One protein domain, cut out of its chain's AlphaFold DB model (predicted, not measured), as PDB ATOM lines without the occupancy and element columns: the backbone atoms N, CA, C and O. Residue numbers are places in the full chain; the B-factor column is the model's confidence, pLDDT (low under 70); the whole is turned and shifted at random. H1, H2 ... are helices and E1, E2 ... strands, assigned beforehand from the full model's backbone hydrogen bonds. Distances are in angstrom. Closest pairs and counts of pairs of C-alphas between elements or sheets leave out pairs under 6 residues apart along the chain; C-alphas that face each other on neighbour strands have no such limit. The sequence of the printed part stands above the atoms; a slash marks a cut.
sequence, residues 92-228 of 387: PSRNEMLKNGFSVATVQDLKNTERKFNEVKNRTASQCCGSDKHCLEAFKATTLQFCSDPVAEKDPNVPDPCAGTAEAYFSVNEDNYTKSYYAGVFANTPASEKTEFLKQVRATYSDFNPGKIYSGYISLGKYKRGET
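This is residues 92 to 228 of the 387 residues of an uncharacterized protein of Bdellovibrio bacteriovorus (UniProt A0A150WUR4). A small, short three-stranded sheet, E1, E3 and E2, lies in the middle of a long, loose body; a helical hairpin, H4 and H5, makes one end of the longest axis, and H1 with the unnamed stretch 147 to 168 lies toward the other. A second helical hairpin, the long H2 and the short H3, runs past the sheet on the side of E1, and H2 only grazes it. The printed part has 137 residues with five named helices and three named strands, in the order H1 H2 H3 E1 E2 H4 H5 E3; the sheet order is E1, E3, E2, mixed, and the class is mostly helix. The whole is loose, with a radius of gyration of the C-alphas of 19.6 A, and spans 63 by 34 by 19 A.

In the sheet, E1 is residues 143 to 146, E3 residues 217 to 220 and E2 residues 169 to 171, with lengths of 10.1 A, 9.7 A and 6.4 A. C-alpha 217, where E3 begins, is at (208.771, 184.164, 265.769). H2, residues 107 to 129, is 32.0 A long from C-alpha 107 at (205.079, 189.534, 284.141), and H3, residues 133 to 140, is 10.4 A. H4, residues 174 to 188, is 21.6 A, and H5, residues 194 to 204, is 15.9 A. H1, residues 94 to 99, is 8.7 A and begins with C-alpha 94 at (221.712, 193.497, 283.439).

E1 and E3 are parallel neighbours at 28 degrees, with N 145 and O 218 within hydrogen-bond range at 2.8 A. E3 and E2 are antiparallel at 150 degrees, with N 169 and O 219 at 2.9 A. H2 only grazes the sheet, with residues 110 to 121; the closest C-alphas of H2 and E1, those of Glu 114 and Leu 144, are 6.7 A apart. H2 has a kink of 31 degrees near residue 123. With residues 121 to 129 alone it touches H3, closest at the C-alphas of Cys 129 and Cys 135, 5.4 A; the two form a hairpin, opposite ways at a shallow tilt of 24 degrees. H4, with residues 182 to 186 alone, touches H5, closest at the C-alphas of Phe 186 and Lys 194, 6.5 A; this hairpin runs opposite ways at a shallow tilt of 10 degrees. H4 and H5 are not on the sheet. H1 touches no helix and is not on the sheet. Residues 103 to 104 pair antiparallel with 223 to 224. Every O i to N i+4 pair is within hydrogen-bond range in H1, H3 and H4, against 17 of 19 in H2 and 6 of 7 in H5.

The two C-alphas farthest apart, those of Lys 99 and Ser 192, are 63.5 A apart. The printed part has no cut. The links E1 to E2 and H5 to E3 are long, 22 and 12 residues. The mean pLDDT of the printed part is 77.3, and 31 residues are under 70, among them 163 to 174, 180 to 189 and 225 to 228.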
ATOM      1  N   PRO A  92     225.871 194.279 277.077       72.19
ATOM      2  CA  PRO A  92     225.824 194.845 278.412       72.19
ATOM      3  C   PRO A  92     225.224 193.837 279.396       72.19
ATOM      4  O   PRO A  92     224.332 193.051 279.075       72.19
ATOM      5  N   SER A  93     225.720 193.861 280.622       83.81
ATOM      6  CA  SER A  93     225.128 193.140 281.741       83.81
ATOM      7  C   SER A  93     223.797 193.767 282.157       83.81
ATOM      8  O   SER A  93     223.518 194.948 281.920       83.81
ATOM      9  N   ARG A  94     222.973 192.998 282.873       81.19
ATOM     10  CA  ARG A  94     221.712 193.497 283.439       81.19
ATOM     11  C   ARG A  94     221.924 194.725 284.322       81.19
ATOM     12  O   ARG A  94     221.151 195.678 284.249       81.19
ATOM     13  N   ASN A  95     222.970 194.723 285.145       84.50
ATOM     14  CA  ASN A  95     223.289 195.855 286.012       84.50
ATOM     15  C   ASN A  95     223.684 197.111 285.226       84.50
ATOM     16  O   ASN A  95     223.341 198.216 285.647       84.50
ATOM     17  N   GLU A  96     224.366 196.970 284.090       80.38
ATOM     18  CA  GLU A  96     224.668 198.098 283.201       80.38
ATOM     19  C   GLU A  96     223.401 198.649 282.548       80.38
ATOM     20  O   GLU A  96     223.196 199.863 282.559       80.38
ATOM     21  N   MET A  97     222.499 197.780 282.083       79.81
ATOM     22  CA  MET A  97     221.198 198.204 281.553       79.81
ATOM     23  C   MET A  97     220.399 199.002 282.590       79.81
ATOM     24  O   MET A  97     219.922 200.101 282.300       79.81
ATOM     25  N   LEU A  98     220.305 198.496 283.825       80.94
ATOM     26  CA  LEU A  98     219.604 199.176 284.918       80.94
ATOM     27  C   LEU A  98     220.237 200.536 285.259       80.94
ATOM     28  O   LEU A  98     219.522 201.520 285.442       80.94
ATOM     29  N   LYS A  99     221.574 200.620 285.301       80.38
ATOM     30  CA  LYS A  99     222.300 201.886 285.513       80.38
ATOM     31  C   LYS A  99     222.044 202.900 284.396       80.38
ATOM     32  O   LYS A  99     221.970 204.093 284.674       80.38
ATOM     33  N   ASN A 100     221.850 202.429 283.167       70.31
ATOM     34  CA  ASN A 100     221.551 203.257 281.998       70.31
ATOM     35  C   ASN A 100     220.063 203.652 281.890       70.31
ATOM     36  O   ASN A 100     219.629 204.179 280.862       70.31
ATOM     37  N   GLY A 101     219.275 203.427 282.946       72.62
ATOM     38  CA  GLY A 101     217.879 203.857 283.029       72.62
ATOM     39  C   GLY A 101     216.883 202.909 282.360       72.62
ATOM     40  O   GLY A 101     215.726 203.287 282.175       72.62
ATOM     41  N   PHE A 102     217.301 201.691 282.004       77.69
ATOM     42  CA  PHE A 102     216.367 200.633 281.624       77.69
ATOM     43  C   PHE A 102     215.748 199.995 282.871       77.69
ATOM     44  O   PHE A 102     216.310 200.008 283.964       77.69
ATOM     45  N   SER A 103     214.585 199.381 282.696       80.62
ATOM     46  CA  SER A 103     213.951 198.519 283.693       80.62
ATOM     47  C   SER A 103     213.652 197.153 283.089       80.62
ATOM     48  O   SER A 103     213.494 197.028 281.875       80.62
ATOM     49  N   VAL A 104     213.577 196.121 283.929       81.12
ATOM     50  CA  VAL A 104     213.152 194.784 283.492       81.12
ATOM     51  C   VAL A 104     211.624 194.740 283.461       81.12
ATOM     52  O   VAL A 104     210.961 195.123 284.427       81.12
ATOM     53  N   ALA A 105     211.061 194.281 282.347       80.56
ATOM     54  CA  ALA A 105     209.634 194.100 282.151       80.56
ATOM     55  C   ALA A 105     209.067 193.113 283.180       80.56
ATOM     56  O   ALA A 105     209.579 192.010 283.382       80.56
ATOM     57  N   THR A 106     207.980 193.510 283.832       85.06
ATOM     58  CA  THR A 106     207.253 192.654 284.772       85.06
ATOM     59  C   THR A 106     206.446 191.589 284.026       85.06
ATOM     60  O   THR A 106     206.135 191.740 282.849       85.06
ATOM     61  N   VAL A 107     205.993 190.541 284.724       86.19
ATOM     62  CA  VAL A 107     205.079 189.534 284.141       86.19
ATOM     63  C   VAL A 107     203.826 190.183 283.537       86.19
ATOM     64  O   VAL A 107     203.326 189.729 282.509       86.19
ATOM     65  N   GLN A 108     203.317 191.250 284.159       87.38
ATOM     66  CA  GLN A 108     202.160 191.970 283.636       87.38
ATOM     67  C   GLN A 108     202.500 192.757 282.364       87.38
ATOM     68  O   GLN A 108     201.684 192.779 281.444       87.38
ATOM     69  N   ASP A 109     203.695 193.351 282.288       83.75
ATOM     70  CA  ASP A 109     204.175 194.011 281.070       83.75
ATOM     71  C   ASP A 109     204.271 193.007 279.920       83.75
ATOM     72  O   ASP A 109     203.698 193.244 278.862       83.75
ATOM     73  N   LEU A 110     204.889 191.843 280.151       84.25
ATOM     74  CA  LEU A 110     205.027 190.789 279.138       84.25
ATOM     75  C   LEU A 110     203.659 190.317 278.616       84.25
ATOM     76  O   LEU A 110     203.455 190.221 277.407       84.25
ATOM     77  N   LYS A 111     202.681 190.106 279.511       87.69
ATOM     78  CA  LYS A 111     201.301 189.751 279.129       87.69
ATOM     79  C   LYS A 111     200.607 190.855 278.332       87.69
ATOM     80  O   LYS A 111     199.877 190.571 277.382       87.69
ATOM     81  N   ASN A 112     200.802 192.115 278.718       84.94
ATOM     82  CA  ASN A 112     200.243 193.253 277.991       84.94
ATOM     83  C   ASN A 112     200.848 193.355 276.582       84.94
ATOM     84  O   ASN A 112     200.102 193.563 275.624       84.94
ATOM     85  N   THR A 113     202.160 193.148 276.458       84.25
ATOM     86  CA  THR A 113     202.882 193.102 275.182       84.25
ATOM     87  C   THR A 113     202.389 191.959 274.305       84.25
ATOM     88  O   THR A 113     202.079 192.186 273.141       84.25
ATOM     89  N   GLU A 114     202.219 190.753 274.846       88.62
ATOM     90  CA  GLU A 114     201.701 189.606 274.091       88.62
ATOM     91  C   GLU A 114     200.260 189.831 273.605       88.62
ATOM     92  O   GLU A 114     199.916 189.521 272.458       88.62
ATOM     93  N   ARG A 115     199.400 190.422 274.444       88.50
ATOM     94  CA  ARG A 115     198.050 190.821 274.023       88.50
ATOM     95  C   ARG A 115     198.126 191.813 272.864       88.50
ATOM     96  O   ARG A 115     197.464 191.611 271.847       88.50
ATOM     97  N   LYS A 116     198.960 192.849 272.995       84.38
ATOM     98  CA  LYS A 116     199.112 193.884 271.969       84.38
ATOM     99  C   LYS A 116     199.680 193.318 270.668       84.38
ATOM    100  O   LYS A 116     199.155 193.610 269.595       84.38
ATOM    101  N   PHE A 117     200.673 192.441 270.764       87.50
ATOM    102  CA  PHE A 117     201.213 191.676 269.648       87.50
ATOM    103  C   PHE A 117     200.112 190.927 268.901       87.50
ATOM    104  O   PHE A 117     199.978 191.078 267.690       87.50
ATOM    105  N   ASN A 118     199.267 190.173 269.607       89.88
ATOM    106  CA  ASN A 118     198.186 189.422 268.973       89.88
ATOM    107  C   ASN A 118     197.134 190.334 268.317       89.88
ATOM    108  O   ASN A 118     196.644 190.023 267.229       89.88
ATOM    109  N   GLU A 119     196.810 191.479 268.921       85.75
ATOM    110  CA  GLU A 119     195.919 192.484 268.323       85.75
ATOM    111  C   GLU A 119     196.495 193.077 267.027       85.75
ATOM    112  O   GLU A 119     195.782 193.212 266.028       85.75
ATOM    113  N   VAL A 120     197.780 193.437 267.021       82.31
ATOM    114  CA  VAL A 120     198.468 193.985 265.842       82.31
ATOM    115  C   VAL A 120     198.647 192.910 264.768       82.31
ATOM    116  O   VAL A 120     198.310 193.154 263.609       82.31
ATOM    117  N   LYS A 121     199.074 191.699 265.137       87.75
ATOM    118  CA  LYS A 121     199.219 190.547 264.237       87.75
ATOM    119  C   LYS A 121     197.911 190.237 263.520       87.75
ATOM    120  O   LYS A 121     197.891 190.109 262.302       87.75
ATOM    121  N   ASN A 122     196.797 190.165 264.246       84.56
ATOM    122  CA  ASN A 122     195.504 189.859 263.635       84.56
ATOM    123  C   ASN A 122     195.055 190.925 262.628       84.56
ATOM    124  O   ASN A 122     194.518 190.569 261.580       84.56
ATOM    125  N   ARG A 123     195.304 192.210 262.914       76.38
ATOM    126  CA  ARG A 123     195.046 193.307 261.964       76.38
ATOM    127  C   ARG A 123     195.956 193.222 260.738       76.38
ATOM    128  O   ARG A 123     195.489 193.386 259.614       76.38
ATOM    129  N   THR A 124     197.234 192.940 260.965       76.81
ATOM    130  CA  THR A 124     198.263 192.870 259.920       76.81
ATOM    131  C   THR A 124     198.043 191.689 258.985       76.81
ATOM    132  O   THR A 124     198.211 191.835 257.780       76.81
ATOM    133  N   ALA A 125     197.564 190.555 259.504       81.31
ATOM    134  CA  ALA A 125     197.317 189.344 258.728       81.31
ATOM    135  C   ALA A 125     196.453 189.611 257.488       81.31
ATOM    136  O   ALA A 125     196.816 189.219 256.385       81.31
ATOM    137  N   SER A 126     195.333 190.322 257.643       72.19
ATOM    138  CA  SER A 126     194.430 190.625 256.524       72.19
ATOM    139  C   SER A 126     195.047 191.561 255.487       72.19
ATOM    140  O   SER A 126     194.744 191.437 254.305       72.19
ATOM    141  N   GLN A 127     195.918 192.480 255.905       69.12
ATOM    142  CA  GLN A 127     196.606 193.386 254.984       69.12
ATOM    143  C   GLN A 127     197.761 192.694 254.256       69.12
ATOM    144  O   GLN A 127     197.967 192.923 253.069       69.12
ATOM    145  N   CYS A 128     198.476 191.820 254.961       70.38
ATOM    146  CA  CYS A 128     199.548 191.006 254.416       70.38
ATOM    147  C   CYS A 128     199.028 190.003 253.376       70.38
ATOM    148  O   CYS A 128     199.555 189.898 252.270       70.38
ATOM    149  N   CYS A 129     197.973 189.275 253.738       72.00
ATOM    150  CA  CYS A 129     197.559 188.060 253.049       72.00
ATOM    151  C   CYS A 129     196.299 188.206 252.193       72.00
ATOM    152  O   CYS A 129     195.957 187.285 251.449       72.00
ATOM    153  N   GLY A 130     195.575 189.324 252.303       72.12
ATOM    154  CA  GLY A 130     194.284 189.487 251.642       72.12
ATOM    155  C   GLY A 130     193.335 188.335 251.988       72.12
ATOM    156  O   GLY A 130     193.068 188.069 253.161       72.12
ATOM    157  N   SER A 131     192.835 187.646 250.961       76.06
ATOM    158  CA  SER A 131     191.940 186.488 251.088       76.06
ATOM    159  C   SER A 131     192.647 185.125 251.057       76.06
ATOM    160  O   SER A 131     191.963 184.102 251.090       76.06
ATOM    161  N   ASP A 132     193.981 185.071 250.967       76.50
ATOM    162  CA  ASP A 132     194.710 183.799 250.940       76.50
ATOM    163  C   ASP A 132     194.673 183.134 252.323       76.50
ATOM    164  O   ASP A 132     195.298 183.589 253.286       76.50
ATOM    165  N   LYS A 133     193.923 182.034 252.425       84.19
ATOM    166  CA  LYS A 133     193.730 181.304 253.680       84.19
ATOM    167  C   LYS A 133     195.031 180.697 254.213       84.19
ATOM    168  O   LYS A 133     195.252 180.739 255.420       84.19
ATOM    169  N   HIS A 134     195.888 180.168 253.344       80.38
ATOM    170  CA  HIS A 134     197.147 179.551 253.759       80.38
ATOM    171  C   HIS A 134     198.135 180.606 254.263       80.38
ATOM    172  O   HIS A 134     198.786 180.394 255.286       80.38
ATOM    173  N   CYS A 135     198.177 181.766 253.606       77.75
ATOM    174  CA  CYS A 135     198.910 182.931 254.088       77.75
ATOM    175  C   CYS A 135     198.412 183.379 255.459       77.75
ATOM    176  O   CYS A 135     199.202 183.533 256.385       77.75
ATOM    177  N   LEU A 136     197.095 183.564 255.606       84.00
ATOM    178  CA  LEU A 136     196.493 184.030 256.853       84.00
ATOM    179  C   LEU A 136     196.800 183.087 258.018       84.00
ATOM    180  O   LEU A 136     197.121 183.555 259.109       84.00
ATOM    181  N   GLU A 137     196.687 181.777 257.799       86.44
ATOM    182  CA  GLU A 137     196.984 180.756 258.806       86.44
ATOM    183  C   GLU A 137     198.459 180.786 259.217       86.44
ATOM    184  O   GLU A 137     198.756 180.843 260.411       86.44
ATOM    185  N   ALA A 138     199.378 180.822 258.250       82.88
ATOM    186  CA  ALA A 138     200.810 180.861 258.527       82.88
ATOM    187  C   ALA A 138     201.239 182.169 259.198       82.88
ATOM    188  O   ALA A 138     201.929 182.151 260.212       82.88
ATOM    189  N   PHE A 139     200.760 183.310 258.710       84.69
ATOM    190  CA  PHE A 139     201.050 184.601 259.321       84.69
ATOM    191  C   PHE A 139     200.546 184.665 260.767       84.69
ATOM    192  O   PHE A 139     201.273 185.083 261.669       84.69
ATOM    193  N   LYS A 140     199.319 184.195 261.028       89.12
ATOM    194  CA  LYS A 140     198.757 184.146 262.387       89.12
ATOM    195  C   LYS A 140     199.478 183.155 263.302       89.12
ATOM    196  O   LYS A 140     199.438 183.350 264.519       89.12
ATOM    197  N   ALA A 141     200.151 182.152 262.742       89.00
ATOM    198  CA  ALA A 141     201.025 181.245 263.478       89.00
ATOM    199  C   ALA A 141     202.371 181.881 263.876       89.00
ATOM    200  O   ALA A 141     203.144 181.239 264.586       89.00
ATOM    201  N   THR A 142     202.662 183.125 263.474       87.50
ATOM    202  CA  THR A 142     203.805 183.880 264.009       87.50
ATOM    203  C   THR A 142     203.620 184.088 265.508       87.50
ATOM    204  O   THR A 142     202.565 184.554 265.965       87.50
ATOM    205  N   THR A 143     204.634 183.717 266.283       89.25
ATOM    206  CA  THR A 143     204.607 183.793 267.752       89.25
ATOM    207  C   THR A 143     205.483 184.926 268.259       89.25
ATOM    208  O   THR A 143     206.373 185.387 267.552       89.25
ATOM    209  N   LEU A 144     205.210 185.385 269.477       86.19
ATOM    210  CA  LEU A 144     206.099 186.281 270.200       86.19
ATOM    211  C   LEU A 144     206.883 185.463 271.224       86.19
ATOM    212  O   LEU A 144     206.300 184.649 271.941       86.19
ATOM    213  N   GLN A 145     208.185 185.693 271.296       85.88
ATOM    214  CA  GLN A 145     209.073 185.132 272.302       85.88
ATOM    215  C   GLN A 145     209.790 186.271 273.015       85.88
ATOM    216  O   GLN A 145     210.126 187.288 272.416       85.88
ATOM    217  N   PHE A 146     210.015 186.104 274.313       82.25
ATOM    218  CA  PHE A 146     210.815 187.047 275.079       82.25
ATOM    219  C   PHE A 146     212.197 186.456 275.274       82.25
ATOM    220  O   PHE A 146     212.315 185.352 275.809       82.25
ATOM    221  N   CYS A 147     213.225 187.191 274.861       77.88
ATOM    222  CA  CYS A 147     214.600 186.768 275.043       77.88
ATOM    223  C   CYS A 147     214.864 186.546 276.537       77.88
ATOM    224  O   CYS A 147     214.560 187.393 277.384       77.88
ATOM    225  N   SER A 148     215.404 185.378 276.863       79.31
ATOM    226  CA  SER A 148     215.819 185.030 278.215       79.31
ATOM    227  C   SER A 148     217.162 184.330 278.176       79.31
ATOM    228  O   SER A 148     217.289 183.308 277.500       79.31
ATOM    229  N   ASP A 149     218.112 184.825 278.961       81.50
ATOM    230  CA  ASP A 149     219.354 184.124 279.240       81.50
ATOM    231  C   ASP A 149     219.359 183.642 280.702       81.50
ATOM    232  O   ASP A 149     219.350 184.463 281.624       81.50
ATOM    233  N   PRO A 150     219.346 182.321 280.958       83.12
ATOM    234  CA  PRO A 150     219.242 181.784 282.313       83.12
ATOM    235  C   PRO A 150     220.496 182.031 283.166       83.12
ATOM    236  O   PRO A 150     220.432 181.871 284.388       83.12
ATOM    237  N   VAL A 151     221.635 182.378 282.553       84.62
ATOM    238  CA  VAL A 151     222.883 182.693 283.260       84.62
ATOM    239  C   VAL A 151     222.836 184.142 283.736       84.62
ATOM    240  O   VAL A 151     222.967 184.381 284.937       84.62
ATOM    241  N   ALA A 152     222.526 185.086 282.846       81.94
ATOM    242  CA  ALA A 152     222.329 186.497 283.179       81.94
ATOM    243  C   ALA A 152     221.105 186.735 284.078       81.94
ATOM    244  O   ALA A 152     221.041 187.707 284.833       81.94
ATOM    245  N   GLU A 153     220.120 185.828 284.054       83.25
ATOM    246  CA  GLU A 153     219.014 185.840 285.010       83.25
ATOM    247  C   GLU A 153     219.438 185.527 286.446       83.25
ATOM    248  O   GLU A 153     218.813 186.037 287.378       83.25
ATOM    249  N   LYS A 154     220.491 184.723 286.628       88.31
ATOM    250  CA  LYS A 154     221.014 184.336 287.945       88.31
ATOM    251  C   LYS A 154     222.138 185.248 288.423       88.31
ATOM    252  O   LYS A 154     222.210 185.514 289.620       88.31
ATOM    253  N   ASP A 155     222.985 185.725 287.516       90.81
ATOM    254  CA  ASP A 155     224.055 186.674 287.813       90.81
ATOM    255  C   ASP A 155     223.884 187.955 286.979       90.81
ATOM    256  O   ASP A 155     224.206 187.971 285.793       90.81
ATOM    257  N   PRO A 156     223.405 189.062 287.572       86.06
ATOM    258  CA  PRO A 156     223.146 190.291 286.830       86.06
ATOM    259  C   PRO A 156     224.420 191.033 286.381       86.06
ATOM    260  O   PRO A 156     224.301 192.094 285.764       86.06
ATOM    261  N   ASN A 157     225.616 190.527 286.712       88.69
ATOM    262  CA  ASN A 157     226.899 191.113 286.314       88.69
ATOM    263  C   ASN A 157     227.517 190.452 285.078       88.69
ATOM    264  O   ASN A 157     228.472 191.005 284.535       88.69
ATOM    265  N   VAL A 158     227.019 189.292 284.635       86.38
ATOM    266  CA  VAL A 158     227.504 188.700 283.381       86.38
ATOM    267  C   VAL A 158     226.883 189.417 282.177       86.38
ATOM    268  O   VAL A 158     225.773 189.947 282.298       86.38
ATOM    269  N   PRO A 159     227.569 189.437 281.016       81.06
ATOM    270  CA  PRO A 159     226.987 189.897 279.759       81.06
ATOM    271  C   PRO A 159     225.642 189.220 279.497       81.06
ATOM    272  O   PRO A 159     225.564 187.991 279.487       81.06
ATOM    273  N   ASP A 160     224.592 190.011 279.287       76.19
ATOM    274  CA  ASP A 160     223.262 189.490 278.991       76.19
ATOM    275  C   ASP A 160     223.032 189.571 277.474       76.19
ATOM    276  O   ASP A 160     222.831 190.670 276.950       76.19
ATOM    277  N   PRO A 161     223.043 188.452 276.728       68.25
ATOM    278  CA  PRO A 161     222.801 188.481 275.287       68.25
ATOM    279  C   PRO A 161     221.410 189.022 274.928       68.25
ATOM    280  O   PRO A 161     221.205 189.476 273.806       68.25
ATOM    281  N   CYS A 162     220.476 189.054 275.884       70.12
ATOM    282  CA  CYS A 162     219.161 189.659 275.726       70.12
ATOM    283  C   CYS A 162     219.115 191.165 276.030       70.12
ATOM    284  O   CYS A 162     218.050 191.777 275.947       70.12
ATOM    285  N   ALA A 163     220.233 191.773 276.425       63.31
ATOM    286  CA  ALA A 163     220.323 193.215 276.625       63.31
ATOM    287  C   ALA A 163     220.586 193.973 275.318       63.31
ATOM    288  O   ALA A 163     220.073 195.077 275.149       63.31
ATOM    289  N   GLY A 164     221.313 193.357 274.376       52.66
ATOM    290  CA  GLY A 164     221.452 193.856 273.002       52.66
ATOM    291  C   GLY A 164     220.159 193.745 272.186       52.66
ATOM    292  O   GLY A 164     219.986 194.468 271.217       52.66
ATOM    293  N   THR A 165     219.219 192.897 272.616       51.91
ATOM    294  CA  THR A 165     217.889 192.722 272.007       51.91
ATOM    295  C   THR A 165     216.824 193.587 272.680       51.91
ATOM    296  O   THR A 165     215.644 193.242 272.700       51.91
ATOM    297  N   ALA A 166     217.215 194.728 273.264       49.16
ATOM    298  CA  ALA A 166     216.248 195.747 273.682       49.16
ATOM    299  C   ALA A 166     215.308 196.141 272.520       49.16
ATOM    300  O   ALA A 166     214.160 196.518 272.752       49.16
ATOM    301  N   GLU A 167     215.785 195.974 271.287       55.41
ATOM    302  CA  GLU A 167     215.023 196.049 270.047       55.41
ATOM    303  C   GLU A 167     214.501 194.655 269.658       55.41
ATOM    304  O   GLU A 167     215.159 193.631 269.874       55.41
ATOM    305  N   ALA A 168     213.272 194.604 269.144       61.47
ATOM    306  CA  ALA A 168     212.710 193.351 268.657       61.47
ATOM    307  C   ALA A 168     213.450 192.896 267.401       61.47
ATOM    308  O   ALA A 168     213.999 193.721 266.686       61.47
ATOM    309  N   TYR A 169     213.407 191.599 267.118       67.38
ATOM    310  CA  TYR A 169     213.819 191.082 265.821       67.38
ATOM    311  C   TYR A 169     212.973 189.872 265.432       67.38
ATOM    312  O   TYR A 169     212.626 189.015 266.256       67.38
ATOM    313  N   PHE A 170     212.639 189.784 264.156       63.09
ATOM    314  CA  PHE A 170     212.017 188.631 263.552       63.09
ATOM    315  C   PHE A 170     213.075 187.562 263.303       63.09
ATOM    316  O   PHE A 170     214.183 187.815 262.838       63.09
ATOM    317  N   SER A 171     212.726 186.324 263.619       66.75
ATOM    318  CA  SER A 171     213.584 185.178 263.391       66.75
ATOM    319  C   SER A 171     212.759 183.968 262.996       66.75
ATOM    320  O   SER A 171     211.556 183.855 263.247       66.75
ATOM    321  N   VAL A 172     213.427 183.019 262.367       63.12
ATOM    322  CA  VAL A 172     212.871 181.724 262.013       63.12
ATOM    323  C   VAL A 172     213.692 180.677 262.737       63.12
ATOM    324  O   VAL A 172     214.916 180.739 262.767       63.12
ATOM    325  N   ASN A 173     213.018 179.714 263.362       69.19
ATOM    326  CA  ASN A 173     213.736 178.559 263.884       69.19
ATOM    327  C   ASN A 173     214.375 177.826 262.690       69.19
ATOM    328  O   ASN A 173     213.717 177.661 261.661       69.19
ATOM    329  N   GLU A 174     215.627 177.398 262.842       63.78
ATOM    330  CA  GLU A 174     216.401 176.623 261.867       63.78
ATOM    331  C   GLU A 174     215.596 175.455 261.271       63.78
ATOM    332  O   GLU A 174     215.614 175.239 260.057       63.78
ATOM    333  N   ASP A 175     214.786 174.775 262.088       70.38
ATOM    334  CA  ASP A 175     213.882 173.717 261.625       70.38
ATOM    335  C   ASP A 175     212.830 174.235 260.636       70.38
ATOM    336  O   ASP A 175     212.564 173.609 259.609       70.38
ATOM    337  N   ASN A 176     212.207 175.376 260.934       68.75
ATOM    338  CA  ASN A 176     211.193 175.972 260.067       68.75
ATOM    339  C   ASN A 176     211.819 176.524 258.789       68.75
ATOM    340  O   ASN A 176     211.250 176.316 257.722       68.75
ATOM    341  N   TYR A 177     212.987 177.164 258.883       64.31
ATOM    342  CA  TYR A 177     213.750 177.616 257.721       64.31
ATOM    343  C   TYR A 177     214.057 176.443 256.782       64.31
ATOM    344  O   TYR A 177     213.739 176.471 255.593       64.31
ATOM    345  N   THR A 178     214.576 175.353 257.346       64.81
ATOM    346  CA  THR A 178     214.944 174.155 256.590       64.81
ATOM    347  C   THR A 178     213.725 173.480 255.956       64.81
ATOM    348  O   THR A 178     213.755 173.092 254.786       64.81
ATOM    349  N   LYS A 179     212.605 173.380 256.682       70.44
ATOM    350  CA  LYS A 179     211.348 172.859 256.124       70.44
ATOM    351  C   LYS A 179     210.785 173.766 255.024       70.44
ATOM    352  O   LYS A 179     210.272 173.246 254.036       70.44
ATOM    353  N   SER A 180     210.887 175.089 255.146       65.62
ATOM    354  CA  SER A 180     210.499 176.018 254.076       65.62
ATOM    355  C   SER A 180     211.348 175.807 252.822       65.62
ATOM    356  O   SER A 180     210.791 175.615 251.742       65.62
ATOM    357  N   TYR A 181     212.671 175.711 252.974       66.25
ATOM    358  CA  TYR A 181     213.592 175.416 251.874       66.25
ATOM    359  C   TYR A 181     213.220 174.115 251.140       66.25
ATOM    360  O   TYR A 181     213.042 174.102 249.920       66.25
ATOM    361  N   TYR A 182     213.000 173.020 251.876       66.56
ATOM    362  CA  TYR A 182     212.608 171.747 251.263       66.56
ATOM    363  C   TYR A 182     211.233 171.790 250.586       66.56
ATOM    364  O   TYR A 182     211.020 171.068 249.610       66.56
ATOM    365  N   ALA A 183     210.302 172.627 251.051       66.62
ATOM    366  CA  ALA A 183     209.027 172.832 250.367       66.62
ATOM    367  C   ALA A 183     209.218 173.511 248.998       66.62
ATOM    368  O   ALA A 183     208.605 173.079 248.017       66.62
ATOM    369  N   GLY A 184     210.114 174.501 248.908       64.31
ATOM    370  CA  GLY A 184     210.499 175.147 247.649       64.31
ATOM    371  C   GLY A 184     211.175 174.182 246.670       64.31
ATOM    372  O   GLY A 184     210.780 174.091 245.504       64.31
ATOM    373  N   VAL A 185     212.134 173.378 247.144       65.62
ATOM    374  CA  VAL A 185     212.777 172.334 246.321       65.62
ATOM    375  C   VAL A 185     211.744 171.312 245.832       65.62
ATOM    376  O   VAL A 185     211.703 170.985 244.644       65.62
ATOM    377  N   PHE A 186     210.839 170.864 246.708       69.69
ATOM    378  CA  PHE A 186     209.778 169.924 246.346       69.69
ATOM    379  C   PHE A 186     208.835 170.468 245.260       69.69
ATOM    380  O   PHE A 186     208.401 169.716 244.378       69.69
ATOM    381  N   ALA A 187     208.497 171.763 245.298       65.81
ATOM    382  CA  ALA A 187     207.638 172.391 244.294       65.81
ATOM    383  C   ALA A 187     208.230 172.259 242.880       65.81
ATOM    384  O   ALA A 187     207.507 171.875 241.954       65.81
ATOM    385  N   ASN A 188     209.546 172.462 242.767       65.75
ATOM    386  CA  ASN A 188     210.314 172.460 241.519       65.75
ATOM    387  C   ASN A 188     210.849 171.076 241.100       65.75
ATOM    388  O   ASN A 188     211.382 170.925 240.004       65.75
ATOM    389  N   THR A 189     210.702 170.055 241.944       69.94
ATOM    390  CA  THR A 189     211.149 168.686 241.641       69.94
ATOM    391  C   THR A 189     210.265 168.057 240.544       69.94
ATOM    392  O   THR A 189     209.039 168.195 240.614       69.94
ATOM    393  N   PRO A 190     210.810 167.335 239.545       82.00
ATOM    394  CA  PRO A 190     210.009 166.633 238.540       82.00
ATOM    395  C   PRO A 190     208.995 165.658 239.155       82.00
ATOM    396  O   PRO A 190     209.271 165.008 240.162       82.00
ATOM    397  N   ALA A 191     207.822 165.499 238.532       85.50
ATOM    398  CA  ALA A 191     206.760 164.629 239.057       85.50
ATOM    399  C   ALA A 191     207.221 163.174 239.278       85.50
ATOM    400  O   ALA A 191     206.788 162.535 240.235       85.50
ATOM    401  N   SER A 192     208.131 162.680 238.433       89.75
ATOM    402  CA  SER A 192     208.760 161.359 238.549       89.75
ATOM    403  C   SER A 192     209.645 161.197 239.789       89.75
ATOM    404  O   SER A 192     209.852 160.074 240.237       89.75
ATOM    405  N   GLU A 193     210.152 162.291 240.357       85.06
ATOM    406  CA  GLU A 193     211.155 162.296 241.433       85.06
ATOM    407  C   GLU A 193     210.576 162.735 242.790       85.06
ATOM    408  O   GLU A 193     211.143 162.434 243.842       85.06
ATOM    409  N   LYS A 194     209.402 163.383 242.792       86.19
ATOM    410  CA  LYS A 194     208.744 163.914 244.001       86.19
ATOM    411  C   LYS A 194     208.552 162.875 245.108       86.19
ATOM    412  O   LYS A 194     208.720 163.201 246.282       86.19
ATOM    413  N   THR A 195     208.196 161.638 244.762       91.44
ATOM    414  CA  THR A 195     207.960 160.573 245.752       91.44
ATOM    415  C   THR A 195     209.234 160.208 246.511       91.44
ATOM    416  O   THR A 195     209.201 160.087 247.735       91.44
ATOM    417  N   GLU A 196     210.355 160.062 245.803       88.94
ATOM    418  CA  GLU A 196     211.631 159.694 246.422       88.94
ATOM    419  C   GLU A 196     212.204 160.863 247.228       88.94
ATOM    420  O   GLU A 196     212.624 160.675 248.368       88.94
ATOM    421  N   PHE A 197     212.098 162.090 246.711       84.94
ATOM    422  CA  PHE A 197     212.461 163.290 247.465       84.94
ATOM    423  C   PHE A 197     211.673 163.406 248.780       84.94
ATOM    424  O   PHE A 197     212.255 163.607 249.845       84.94
ATOM    425  N   LEU A 198     210.346 163.216 248.744       85.56
ATOM    426  CA  LEU A 198     209.522 163.251 249.960       85.56
ATOM    427  C   LEU A 198     209.933 162.198 250.976       85.56
ATOM    428  O   LEU A 198     209.900 162.467 252.175       85.56
ATOM    429  N   LYS A 199     210.287 161.001 250.510       88.94
ATOM    430  CA  LYS A 199     210.749 159.919 251.375       88.94
ATOM    431  C   LYS A 199     212.054 160.297 252.077       88.94
ATOM    432  O   LYS A 199     212.160 160.076 253.279       88.94
ATOM    433  N   GLN A 200     212.998 160.906 251.357       88.50
ATOM    434  CA  GLN A 200     214.267 161.377 251.918       88.50
ATOM    435  C   GLN A 200     214.053 162.486 252.951       88.50
ATOM    436  O   GLN A 200     214.515 162.363 254.081       88.50
ATOM    437  N   VAL A 201     213.278 163.522 252.620       81.69
ATOM    438  CA  VAL A 201     213.026 164.637 253.551       81.69
ATOM    439  C   VAL A 201     212.277 164.166 254.798       81.69
ATOM    440  O   VAL A 201     212.626 164.561 255.908       81.69
ATOM    441  N   ARG A 202     211.284 163.278 254.652       87.19
ATOM    442  CA  ARG A 202     210.530 162.734 255.796       87.19
ATOM    443  C   ARG A 202     211.346 161.810 256.697       87.19
ATOM    444  O   ARG A 202     210.925 161.581 257.828       87.19
ATOM    445  N   ALA A 203     212.485 161.298 256.231       86.81
ATOM    446  CA  ALA A 203     213.413 160.563 257.087       86.81
ATOM    447  C   ALA A 203     214.096 161.484 258.115       86.81
ATOM    448  O   ALA A 203     214.411 161.033 259.213       86.81
ATOM    449  N   THR A 204     214.275 162.767 257.784       81.56
ATOM    450  CA  THR A 204     214.862 163.783 258.676       81.56
ATOM    451  C   THR A 204     213.788 164.597 259.406       81.56
ATOM    452  O   THR A 204     213.917 164.859 260.597       81.56
ATOM    453  N   TYR A 205     212.697 164.949 258.720       81.69
ATOM    454  CA  TYR A 205     211.612 165.789 259.235       81.69
ATOM    455  C   TYR A 205     210.274 165.061 259.106       81.69
ATOM    456  O   TYR A 205     209.556 165.191 258.111       81.69
ATOM    457  N   SER A 206     209.934 164.268 260.122       83.56
ATOM    458  CA  SER A 206     208.759 163.385 260.102       83.56
ATOM    459  C   SER A 206     207.424 164.128 259.955       83.56
ATOM    460  O   SER A 206     206.461 163.570 259.427       83.56
ATOM    461  N   ASP A 207     207.367 165.397 260.360       83.00
ATOM    462  CA  ASP A 207     206.205 166.282 260.257       83.00
ATOM    463  C   ASP A 207     206.202 167.158 258.988       83.00
ATOM    464  O   ASP A 207     205.321 168.010 258.828       83.00
ATOM    465  N   PHE A 208     207.159 166.964 258.071       82.69
ATOM    466  CA  PHE A 208     207.254 167.754 256.848       82.69
ATOM    467  C   PHE A 208     206.010 167.595 255.966       82.69
ATOM    468  O   PHE A 208     205.640 166.501 255.512       82.69
ATOM    469  N   ASN A 209     205.398 168.739 255.660       82.38
ATOM    470  CA  ASN A 209     204.300 168.855 254.718       82.38
ATOM    471  C   ASN A 209     204.673 169.865 253.619       82.38
ATOM    472  O   ASN A 209     204.755 171.058 253.915       82.38
ATOM    473  N   PRO A 210     204.844 169.432 252.355       73.12
ATOM    474  CA  PRO A 210     205.202 170.329 251.251       73.12
ATOM    475  C   PRO A 210     204.116 171.371 250.933       73.12
ATOM    476  O   PRO A 210     204.362 172.339 250.219       73.12
ATOM    477  N   GLY A 211     202.891 171.168 251.429       71.06
ATOM    478  CA  GLY A 211     201.782 172.107 251.296       71.06
ATOM    479  C   GLY A 211     201.633 173.082 252.467       71.06
ATOM    480  O   GLY A 211     200.732 173.922 252.435       71.06
ATOM    481  N   LYS A 212     202.463 172.966 253.509       78.69
ATOM    482  CA  LYS A 212     202.427 173.842 254.683       78.69
ATOM    483  C   LYS A 212     203.390 175.011 254.487       78.69
ATOM    484  O   LYS A 212     204.491 174.830 253.985       78.69
ATOM    485  N   ILE A 213     202.957 176.195 254.899       72.94
ATOM    486  CA  ILE A 213     203.810 177.377 255.032       72.94
ATOM    487  C   ILE A 213     204.235 177.443 256.498       72.94
ATOM    488  O   ILE A 213     203.393 177.282 257.390       72.94
ATOM    489  N   TYR A 214     205.523 177.635 256.754       73.75
ATOM    490  CA  TYR A 214     206.068 177.679 258.107       73.75
ATOM    491  C   TYR A 214     206.179 179.130 258.577       73.75
ATOM    492  O   TYR A 214     206.501 180.024 257.797       73.75
ATOM    493  N   SER A 215     205.869 179.373 259.849       77.81
ATOM    494  CA  SER A 215     205.922 180.700 260.465       77.81
ATOM    495  C   SER A 215     207.220 180.911 261.243       77.81
ATOM    496  O   SER A 215     207.869 179.952 261.673       77.81
ATOM    497  N   GLY A 216     207.591 182.176 261.428       79.94
ATOM    498  CA  GLY A 216     208.671 182.570 262.327       79.94
ATOM    499  C   GLY A 216     208.175 182.933 263.725       79.94
ATOM    500  O   GLY A 216     207.024 182.687 264.109       79.94
ATOM    501  N   TYR A 217     209.061 183.552 264.487       79.88
ATOM    502  CA  TYR A 217     208.771 184.164 265.769       79.88
ATOM    503  C   TYR A 217     209.416 185.545 265.835       79.88
ATOM    504  O   TYR A 217     210.396 185.824 265.157       79.88
ATOM    505  N   ILE A 218     208.841 186.415 266.649       76.19
ATOM    506  CA  ILE A 218     209.390 187.732 266.944       76.19
ATOM    507  C   ILE A 218     209.963 187.657 268.344       76.19
ATOM    508  O   ILE A 218     209.249 187.307 269.284       76.19
ATOM    509  N   SER A 219     211.254 187.924 268.467       75.69
ATOM    510  CA  SER A 219     211.965 187.946 269.734       75.69
ATOM    511  C   SER A 219     212.012 189.376 270.254       75.69
ATOM    512  O   SER A 219     212.352 190.292 269.514       75.69
ATOM    513  N   LEU A 220     211.652 189.573 271.519       74.69
ATOM    514  CA  LEU A 220     211.709 190.857 272.213       74.69
ATOM    515  C   LEU A 220     212.573 190.739 273.465       74.69
ATOM    516  O   LEU A 220     212.391 189.815 274.264       74.69
ATOM    517  N   GLY A 221     213.463 191.700 273.695       73.44
ATOM    518  CA  GLY A 221     214.161 191.836 274.967       73.44
ATOM    519  C   GLY A 221     213.205 192.096 276.132       73.44
ATOM    520  O   GLY A 221     212.088 192.596 275.982       73.44
ATOM    521  N   LYS A 222     213.659 191.765 277.344       74.69
ATOM    522  CA  LYS A 222     212.924 192.051 278.588       74.69
ATOM    523  C   LYS A 222     213.222 193.448 279.141       74.69
ATOM    524  O   LYS A 222     212.692 193.798 280.191       74.69
ATOM    525  N   TYR A 223     214.072 194.233 278.485       73.06
ATOM    526  CA  TYR A 223     214.475 195.560 278.942       73.06
ATOM    527  C   TYR A 223     213.606 196.638 278.298       73.06
ATOM    528  O   TYR A 223     213.388 196.620 277.094       73.06
ATOM    529  N   LYS A 224     213.118 197.589 279.098       70.19
ATOM    530  CA  LYS A 224     212.323 198.732 278.627       70.19
ATOM    531  C   LYS A 224     212.912 200.048 279.124       70.19
ATOM    532  O   LYS A 224     213.316 200.143 280.287       70.19
ATOM    533  N   ARG A 225     212.914 201.068 278.268       62.91
ATOM    534  CA  ARG A 225     213.329 202.441 278.581       62.91
ATOM    535  C   ARG A 225     212.256 203.389 278.050       62.91
ATOM    536  O   ARG A 225     211.984 203.371 276.865       62.91
ATOM    537  N   GLY A 226     211.644 204.202 278.911       55.59
ATOM    538  CA  GLY A 226     210.598 205.139 278.466       55.59
ATOM    539  C   GLY A 226     209.303 204.475 277.958       55.59
ATOM    540  O   GLY A 226     209.053 203.300 278.225       55.59
ATOM    541  N   GLU A 227     208.422 205.268 277.334       50.38
ATOM    542  CA  GLU A 227     207.022 204.919 277.027       50.38
ATOM    543  C   GLU A 227     206.814 203.770 276.016       50.38
ATOM    544  O   GLU A 227     207.585 203.542 275.094       50.38
ATOM    545  N   THR A 228     205.640 203.138 276.119       51.84
ATOM    546  CA  THR A 228     205.051 202.080 275.270       51.84
ATOM    547  C   THR A 228     204.991 202.324 273.749       51.84
ATOM    548  O   THR A 228     204.581 201.420 273.022       51.84
TER     549      THR A 228